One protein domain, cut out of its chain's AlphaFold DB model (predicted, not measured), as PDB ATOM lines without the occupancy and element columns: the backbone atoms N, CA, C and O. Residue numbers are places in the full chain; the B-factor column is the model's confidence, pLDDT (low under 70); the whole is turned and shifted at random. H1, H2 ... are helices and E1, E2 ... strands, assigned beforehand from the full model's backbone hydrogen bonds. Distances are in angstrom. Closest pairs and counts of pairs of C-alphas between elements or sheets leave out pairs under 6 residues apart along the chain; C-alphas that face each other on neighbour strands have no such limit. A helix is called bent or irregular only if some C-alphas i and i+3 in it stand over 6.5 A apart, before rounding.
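What this domain is: This is residues 83 to 143 of the 143 residues of an uncharacterized protein of Setaria viridis (UniProt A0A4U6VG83). One long helix, H3, makes the longest axis, and a small, loosely gathered head of H1, H2 and the hairpin E1 and E2 lies toward its first residues. The other end sticks out as a bare arm, residues 135 to 143. The printed part has 61 residues with three named helices and two named strands, in the order H1, H2, E1, E2, H3; the class is mostly helix, and the two-strand sheet is antiparallel. The whole is loose, with a radius of gyration of the C-alphas of 13.4 A and spans of 45 by 22 by 17 A.

Where its parts are: H1, residues 83 to 92, begins at C-alpha 83 (12.635, -28.099, -8.451) and measures 14.5 A; it is irregular, with C-alphas 85 and 88 7.5 A apart. H2 is residues 100 to 103, E1 111 to 113 and E2 116 to 118. H3, residues 121 to 140, measures 29.0 A and ends at C-alpha 140 (13.850, -13.723, 21.555).

How they stand to each other: H1 and H2 are close but not clearly touching; their closest C-alphas, of His 83 and Cys 100, are 7.5 A apart. H2 and H3 are likewise close but not clearly touching, closest at the C-alphas of Phe 103 and Val 123, 6.6 A. H1 and H3 are apart. H1 and E2 are near each other, with 5 pairs of C-alphas within 10 A. In the hairpin E1 and E2, N 113 and O 116 are within hydrogen-bond range at 2.8 A. Every O i to N i+4 pair is within range in H3 and 4 of 6 in H1; H2 is too short for one.

The domain as a whole: The C-alphas of Asn 108 and Arg 143, the two farthest apart, are 46.4 A apart. The printed part has no cut, and no link is long. Residues 140 to 143 have pLDDT under 70.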
ATOM      1  N   HIS A  83      12.479 -28.691  -9.792       88.94
ATOM      2  CA  HIS A  83      12.635 -28.099  -8.451       88.94
ATOM      3  C   HIS A  83      12.476 -29.113  -7.312       88.94
ATOM      4  O   HIS A  83      13.199 -29.032  -6.322       88.94
ATOM      5  N   MET A  84      11.592 -30.100  -7.490       87.25
ATOM      6  CA  MET A  84      11.349 -31.167  -6.516       87.25
ATOM      7  C   MET A  84      12.626 -31.947  -6.154       87.25
ATOM      8  O   MET A  84      12.775 -32.398  -5.023       87.25
ATOM      9  N   GLU A  85      13.593 -32.067  -7.070       87.88
ATOM     10  CA  GLU A  85      14.870 -32.745  -6.793       87.88
ATOM     11  C   GLU A  85      15.770 -31.956  -5.824       87.88
ATOM     12  O   GLU A  85      16.691 -32.521  -5.232       87.88
ATOM     13  N   TYR A  86      15.484 -30.667  -5.618       90.31
ATOM     14  CA  TYR A  86      16.287 -29.736  -4.823       90.31
ATOM     15  C   TYR A  86      15.559 -29.197  -3.585       90.31
ATOM     16  O   TYR A  86      16.154 -28.443  -2.809       90.31
ATOM     17  N   GLU A  87      14.310 -29.608  -3.342       90.75
ATOM     18  CA  GLU A  87      13.527 -29.170  -2.177       90.75
ATOM     19  C   GLU A  87      14.203 -29.517  -0.847       90.75
ATOM     20  O   GLU A  87      14.218 -28.699   0.071       90.75
ATOM     21  N   LEU A  88      14.853 -30.683  -0.753       90.50
ATOM     22  CA  LEU A  88      15.640 -31.046   0.431       90.50
ATOM     23  C   LEU A  88      16.731 -30.008   0.734       90.50
ATOM     24  O   LEU A  88      16.946 -29.670   1.896       90.50
ATOM     25  N   GLY A  89      17.390 -29.474  -0.297       89.38
ATOM     26  CA  GLY A  89      18.383 -28.412  -0.144       89.38
ATOM     27  C   GLY A  89      17.759 -27.109   0.355       89.38
ATOM     28  O   GLY A  89      18.303 -26.482   1.259       89.38
ATOM     29  N   ALA A  90      16.593 -26.737  -0.174       91.56
ATOM     30  CA  ALA A  90      15.869 -25.541   0.255       91.56
ATOM     31  C   ALA A  90      15.445 -25.616   1.732       91.56
ATOM     32  O   ALA A  90      15.681 -24.674   2.495       91.56
ATOM     33  N   MET A  91      14.937 -26.773   2.162       92.12
ATOM     34  CA  MET A  91      14.549 -27.010   3.554       92.12
ATOM     35  C   MET A  91      15.734 -26.927   4.527       92.12
ATOM     36  O   MET A  91      15.570 -26.441   5.646       92.12
ATOM     37  N   LEU A  92      16.944 -27.332   4.119       91.00
ATOM     38  CA  LEU A  92      18.148 -27.183   4.954       91.00
ATOM     39  C   LEU A  92      18.487 -25.713   5.254       91.00
ATOM     40  O   LEU A  92      19.059 -25.423   6.305       91.00
ATOM     41  N   TYR A  93      18.092 -24.793   4.372       89.81
ATOM     42  CA  TYR A  93      18.221 -23.347   4.566       89.81
ATOM     43  C   TYR A  93      16.962 -22.695   5.164       89.81
ATOM     44  O   TYR A  93      16.894 -21.471   5.264       89.81
ATOM     45  N   GLY A  94      15.983 -23.495   5.599       88.94
ATOM     46  CA  GLY A  94      14.757 -23.009   6.234       88.94
ATOM     47  C   GLY A  94      13.754 -22.376   5.267       88.94
ATOM     48  O   GLY A  94      12.965 -21.537   5.692       88.94
ATOM     49  N   LEU A  95      13.804 -22.735   3.983       89.94
ATOM     50  CA  LEU A  95      12.804 -22.339   2.990       89.94
ATOM     51  C   LEU A  95      11.745 -23.439   2.842       89.94
ATOM     52  O   LEU A  95      12.079 -24.622   2.915       89.94
ATOM     53  N   ASP A  96      10.494 -23.046   2.595       87.88
ATOM     54  CA  ASP A  96       9.375 -23.986   2.420       87.88
ATOM     55  C   ASP A  96       9.438 -24.741   1.080       87.88
ATOM     56  O   ASP A  96       8.992 -25.881   0.988       87.88
ATOM     57  N   GLU A  97      10.015 -24.125   0.043       90.00
ATOM     58  CA  GLU A  97      10.162 -24.700  -1.296       90.00
ATOM     59  C   GLU A  97      11.453 -24.226  -1.983       90.00
ATOM     60  O   GLU A  97      12.084 -23.243  -1.577       90.00
ATOM     61  N   PHE A  98      11.864 -24.932  -3.041       91.19
ATOM     62  CA  PHE A  98      13.016 -24.526  -3.845       91.19
ATOM     63  C   PHE A  98      12.671 -23.341  -4.756       91.19
ATOM     64  O   PHE A  98      11.954 -23.479  -5.749       91.19
ATOM     65  N   ASP A  99      13.259 -22.185  -4.448       91.06
ATOM     66  CA  ASP A  99      13.152 -20.972  -5.255       91.06
ATOM     67  C   ASP A  99      14.359 -20.821  -6.192       91.06
ATOM     68  O   ASP A  99      15.454 -20.399  -5.801       91.06
ATOM     69  N   CYS A 100      14.159 -21.145  -7.469       91.56
ATOM     70  CA  CYS A 100      15.224 -21.032  -8.456       91.56
ATOM     71  C   CYS A 100      15.735 -19.603  -8.654       91.56
ATOM     72  O   CYS A 100      16.851 -19.457  -9.140       91.56
ATOM     73  N   GLU A 101      14.981 -18.551  -8.326       92.06
ATOM     74  CA  GLU A 101      15.471 -17.170  -8.443       92.06
ATOM     75  C   GLU A 101      16.541 -16.872  -7.398       92.06
ATOM     76  O   GLU A 101      17.528 -16.194  -7.693       92.06
ATOM     77  N   ILE A 102      16.383 -17.454  -6.211       92.62
ATOM     78  CA  ILE A 102      17.338 -17.349  -5.112       92.62
ATOM     79  C   ILE A 102      18.563 -18.226  -5.378       92.62
ATOM     80  O   ILE A 102      19.691 -17.736  -5.330       92.62
ATOM     81  N   PHE A 103      18.358 -19.517  -5.654       92.12
ATOM     82  CA  PHE A 103      19.458 -20.482  -5.781       92.12
ATOM     83  C   PHE A 103      20.223 -20.359  -7.102       92.12
ATOM     84  O   PHE A 103      21.424 -20.626  -7.150       92.12
ATOM     85  N   ILE A 104      19.535 -19.946  -8.167       93.38
ATOM     86  CA  ILE A 104      20.077 -19.800  -9.519       93.38
ATOM     87  C   ILE A 104      19.771 -18.375  -9.993       93.38
ATOM     88  O   ILE A 104      18.832 -18.162 -10.762       93.38
ATOM     89  N   PRO A 105      20.530 -17.366  -9.541       91.38
ATOM     90  CA  PRO A 105      20.277 -15.984  -9.942       91.38
ATOM     91  C   PRO A 105      20.468 -15.781 -11.454       91.38
ATOM     92  O   PRO A 105      19.686 -15.063 -12.074       91.38
ATOM     93  N   ASP A 106      21.441 -16.474 -12.060       91.44
ATOM     94  CA  ASP A 106      21.648 -16.518 -13.512       91.44
ATOM     95  C   ASP A 106      21.399 -17.937 -14.061       91.44
ATOM     96  O   ASP A 106      22.254 -18.815 -13.898       91.44
ATOM     97  N   PRO A 107      20.259 -18.187 -14.733       87.81
ATOM     98  CA  PRO A 107      19.933 -19.503 -15.281       87.81
ATOM     99  C   PRO A 107      20.858 -19.944 -16.421       87.81
ATOM    100  O   PRO A 107      20.898 -21.131 -16.734       87.81
ATOM    101  N   ASN A 108      21.628 -19.034 -17.026       88.44
ATOM    102  CA  ASN A 108      22.568 -19.388 -18.092       88.44
ATOM    103  C   ASN A 108      23.924 -19.867 -17.559       88.44
ATOM    104  O   ASN A 108      24.735 -20.373 -18.331       88.44
ATOM    105  N   ASN A 109      24.179 -19.699 -16.260       87.75
ATOM    106  CA  ASN A 109      25.460 -20.004 -15.629       87.75
ATOM    107  C   ASN A 109      25.313 -21.025 -14.489       87.75
ATOM    108  O   ASN A 109      26.002 -20.954 -13.471       87.75
ATOM    109  N   VAL A 110      24.379 -21.966 -14.640       88.69
ATOM    110  CA  VAL A 110      24.215 -23.073 -13.694       88.69
ATOM    111  C   VAL A 110      25.383 -24.034 -13.846       88.69
ATOM    112  O   VAL A 110      25.594 -24.603 -14.919       88.69
ATOM    113  N   VAL A 111      26.118 -24.250 -12.760       91.19
ATOM    114  CA  VAL A 111      27.173 -25.262 -12.695       91.19
ATOM    115  C   VAL A 111      26.640 -26.474 -11.940       91.19
ATOM    116  O   VAL A 111      26.044 -26.346 -10.874       91.19
ATOM    117  N   MET A 112      26.831 -27.657 -12.519       91.69
ATOM    118  CA  MET A 112      26.318 -28.921 -11.993       91.69
ATOM    119  C   MET A 112      27.469 -29.844 -11.598       91.69
ATOM    120  O   MET A 112      28.378 -30.088 -12.392       91.69
ATOM    121  N   HIS A 113      27.388 -30.417 -10.400       88.56
ATOM    122  CA  HIS A 113      28.267 -31.474  -9.906       88.56
ATOM    123  C   HIS A 113      27.453 -32.747  -9.657       88.56
ATOM    124  O   HIS A 113      26.839 -32.938  -8.604       88.56
ATOM    125  N   GLY A 114      27.426 -33.631 -10.660       86.62
ATOM    126  CA  GLY A 114      26.525 -34.784 -10.663       86.62
ATOM    127  C   GLY A 114      25.068 -34.317 -10.641       86.62
ATOM    128  O   GLY A 114      24.651 -33.572 -11.522       86.62
ATOM    129  N   ASN A 115      24.317 -34.719  -9.614       82.31
ATOM    130  CA  ASN A 115      22.935 -34.277  -9.395       82.31
ATOM    131  C   ASN A 115      22.822 -32.998  -8.549       82.31
ATOM    132  O   ASN A 115      21.717 -32.510  -8.347       82.31
ATOM    133  N   SER A 116      23.929 -32.459  -8.030       85.25
ATOM    134  CA  SER A 116      23.915 -31.260  -7.181       85.25
ATOM    135  C   SER A 116      24.178 -29.998  -7.999       85.25
ATOM    136  O   SER A 116      25.095 -29.975  -8.818       85.25
ATOM    137  N   ILE A 117      23.403 -28.943  -7.747       90.56
ATOM    138  CA  ILE A 117      23.682 -27.605  -8.279       90.56
ATOM    139  C   ILE A 117      24.768 -26.966  -7.417       90.56
ATOM    140  O   ILE A 117      24.676 -26.982  -6.186       90.56
ATOM    141  N   GLU A 118      25.766 -26.357  -8.045       91.69
ATOM    142  CA  GLU A 118      26.668 -25.456  -7.341       91.69
ATOM    143  C   GLU A 118      26.007 -24.095  -7.162       91.69
ATOM    144  O   GLU A 118      25.777 -23.342  -8.110       91.69
ATOM    145  N   VAL A 119      25.699 -23.778  -5.909       91.50
ATOM    146  CA  VAL A 119      25.113 -22.493  -5.544       91.50
ATOM    147  C   VAL A 119      26.238 -21.456  -5.410       91.50
ATOM    148  O   VAL A 119      27.214 -21.705  -4.696       91.50
ATOM    149  N   PRO A 120      26.136 -20.274  -6.048       91.31
ATOM    150  CA  PRO A 120      27.156 -19.237  -5.933       91.31
ATOM    151  C   PRO A 120      27.414 -18.814  -4.480       91.31
ATOM    152  O   PRO A 120      26.483 -18.625  -3.698       91.31
ATOM    153  N   ALA A 121      28.676 -18.551  -4.123       92.50
ATOM    154  CA  ALA A 121      29.068 -18.246  -2.738       92.50
ATOM    155  C   ALA A 121      28.316 -17.053  -2.111       92.50
ATOM    156  O   ALA A 121      28.050 -17.044  -0.910       92.50
ATOM    157  N   HIS A 122      27.954 -16.046  -2.913       91.81
ATOM    158  CA  HIS A 122      27.188 -14.893  -2.431       91.81
ATOM    159  C   HIS A 122      25.749 -15.264  -2.039       91.81
ATOM    160  O   HIS A 122      25.226 -14.700  -1.080       91.81
ATOM    161  N   VAL A 123      25.135 -16.230  -2.732       93.06
ATOM    162  CA  VAL A 123      23.806 -16.760  -2.398       93.06
ATOM    163  C   VAL A 123      23.877 -17.558  -1.101       93.06
ATOM    164  O   VAL A 123      23.063 -17.330  -0.214       93.06
ATOM    165  N   ILE A 124      24.884 -18.427  -0.945       93.31
ATOM    166  CA  ILE A 124      25.085 -19.200   0.295       93.31
ATOM    167  C   ILE A 124      25.214 -18.256   1.494       93.31
ATOM    168  O   ILE A 124      24.498 -18.410   2.479       93.31
ATOM    169  N   LYS A 125      26.053 -17.220   1.378       94.12
ATOM    170  CA  LYS A 125      26.227 -16.220   2.438       94.12
ATOM    171  C   LYS A 125      24.906 -15.535   2.814       94.12
ATOM    172  O   LYS A 125      24.617 -15.373   3.994       94.12
ATOM    173  N   MET A 126      24.104 -15.149   1.821       93.12
ATOM    174  CA  MET A 126      22.789 -14.542   2.048       93.12
ATOM    175  C   MET A 126      21.830 -15.502   2.776       93.12
ATOM    176  O   MET A 126      21.100 -15.076   3.670       93.12
ATOM    177  N   LEU A 127      21.825 -16.786   2.404       92.94
ATOM    178  CA  LEU A 127      20.997 -17.809   3.050       92.94
ATOM    179  C   LEU A 127      21.426 -18.053   4.502       92.94
ATOM    180  O   LEU A 127      20.573 -18.109   5.387       92.94
ATOM    181  N   ASP A 128      22.733 -18.121   4.761       93.38
ATOM    182  CA  ASP A 128      23.283 -18.284   6.109       93.38
ATOM    183  C   ASP A 128      22.909 -17.107   7.026       93.38
ATOM    184  O   ASP A 128      22.502 -17.315   8.172       93.38
ATOM    185  N   GLU A 129      22.995 -15.872   6.523       93.00
ATOM    186  CA  GLU A 129      22.580 -14.665   7.252       93.00
ATOM    187  C   GLU A 129      21.081 -14.699   7.598       93.00
ATOM    188  O   GLU A 129      20.696 -14.401   8.732       93.00
ATOM    189  N   LYS A 130      20.234 -15.130   6.654       88.62
ATOM    190  CA  LYS A 130      18.789 -15.310   6.873       88.62
ATOM    191  C   LYS A 130      18.495 -16.362   7.943       88.62
ATOM    192  O   LYS A 130      17.671 -16.131   8.828       88.62
ATOM    193  N   LEU A 131      19.181 -17.500   7.877       88.75
ATOM    194  CA  LEU A 131      19.018 -18.591   8.834       88.75
ATOM    195  C   LEU A 131      19.478 -18.182  10.240       88.75
ATOM    196  O   LEU A 131      18.861 -18.574  11.233       88.75
ATOM    197  N   ALA A 132      20.553 -17.398  10.339       89.88
ATOM    198  CA  ALA A 132      21.024 -16.846  11.606       89.88
ATOM    199  C   ALA A 132      19.996 -15.881  12.218       89.88
ATOM    200  O   ALA A 132      19.646 -16.041  13.387       89.88
ATOM    201  N   ALA A 133      19.448 -14.957  11.422       87.94
ATOM    202  CA  ALA A 133      18.429 -14.013  11.882       87.94
ATOM    203  C   ALA A 133      17.165 -14.724  12.404       87.94
ATOM    204  O   ALA A 133      16.711 -14.449  13.513       87.94
ATOM    205  N   ALA A 134      16.657 -15.720  11.668       84.00
ATOM    206  CA  ALA A 134      15.476 -16.484  12.079       84.00
ATOM    207  C   ALA A 134      15.675 -17.230  13.416       84.00
ATOM    208  O   ALA A 134      14.745 -17.366  14.217       84.00
ATOM    209  N   LYS A 135      16.898 -17.706  13.686       81.12
ATOM    210  CA  LYS A 135      17.247 -18.355  14.961       81.12
ATOM    211  C   LYS A 135      17.266 -17.373  16.131       81.12
ATOM    212  O   LYS A 135      16.871 -17.753  17.239       81.12
ATOM    213  N   ASP A 136      17.718 -16.144  15.907       83.25
ATOM    214  CA  ASP A 136      17.750 -15.112  16.942       83.25
ATOM    215  C   ASP A 136      16.335 -14.648  17.323       83.25
ATOM    216  O   ASP A 136      16.039 -14.518  18.516       83.25
ATOM    217  N   ASP A 137      15.431 -14.522  16.349       75.19
ATOM    218  CA  ASP A 137      14.020 -14.183  16.587       75.19
ATOM    219  C   ASP A 137      13.291 -15.274  17.390       75.19
ATOM    220  O   ASP A 137      12.599 -14.986  18.374       75.19
ATOM    221  N   ALA A 138      13.509 -16.549  17.047       74.50
ATOM    222  CA  ALA A 138      12.950 -17.677  17.795       74.50
ATOM    223  C   ALA A 138      13.440 -17.703  19.255       74.50
ATOM    224  O   ALA A 138      12.681 -18.013  20.175       74.50
ATOM    225  N   LYS A 139      14.703 -17.332  19.494       70.88
ATOM    226  CA  LYS A 139      15.275 -17.225  20.842       70.88
ATOM    227  C   LYS A 139      14.732 -16.020  21.616       70.88
ATOM    228  O   LYS A 139      14.605 -16.102  22.840       70.88
ATOM    229  N   ALA A 140      14.432 -14.913  20.940       68.38
ATOM    230  CA  ALA A 140      13.850 -13.723  21.555       68.38
ATOM    231  C   ALA A 140      12.387 -13.939  21.975       68.38
ATOM    232  O   ALA A 140      11.988 -13.455  23.029       68.38
ATOM    233  N   SER A 141      11.615 -14.713  21.204       64.88
ATOM    234  CA  SER A 141      10.190 -14.956  21.472       64.88
ATOM    235  C   SER A 141       9.901 -15.981  22.584       64.88
ATOM    236  O   SER A 141       8.749 -16.126  22.986       64.88
ATOM    237  N   VAL A 142      10.916 -16.701  23.073       61.72
ATOM    238  CA  VAL A 142      10.798 -17.724  24.138       61.72
ATOM    239  C   VAL A 142      11.193 -17.170  25.525       61.72
ATOM    240  O   VAL A 142      11.194 -17.907  26.511       61.72
ATOM    241  N   ARG A 143      11.533 -15.878  25.629       49.75
ATOM    242  CA  ARG A 143      11.956 -15.225  26.880       49.75
ATOM    243  C   ARG A 143      10.835 -14.529  27.638       49.75
ATOM    244  O   ARG A 143       9.980 -13.898  26.987       49.75
TER     245      ARG A 143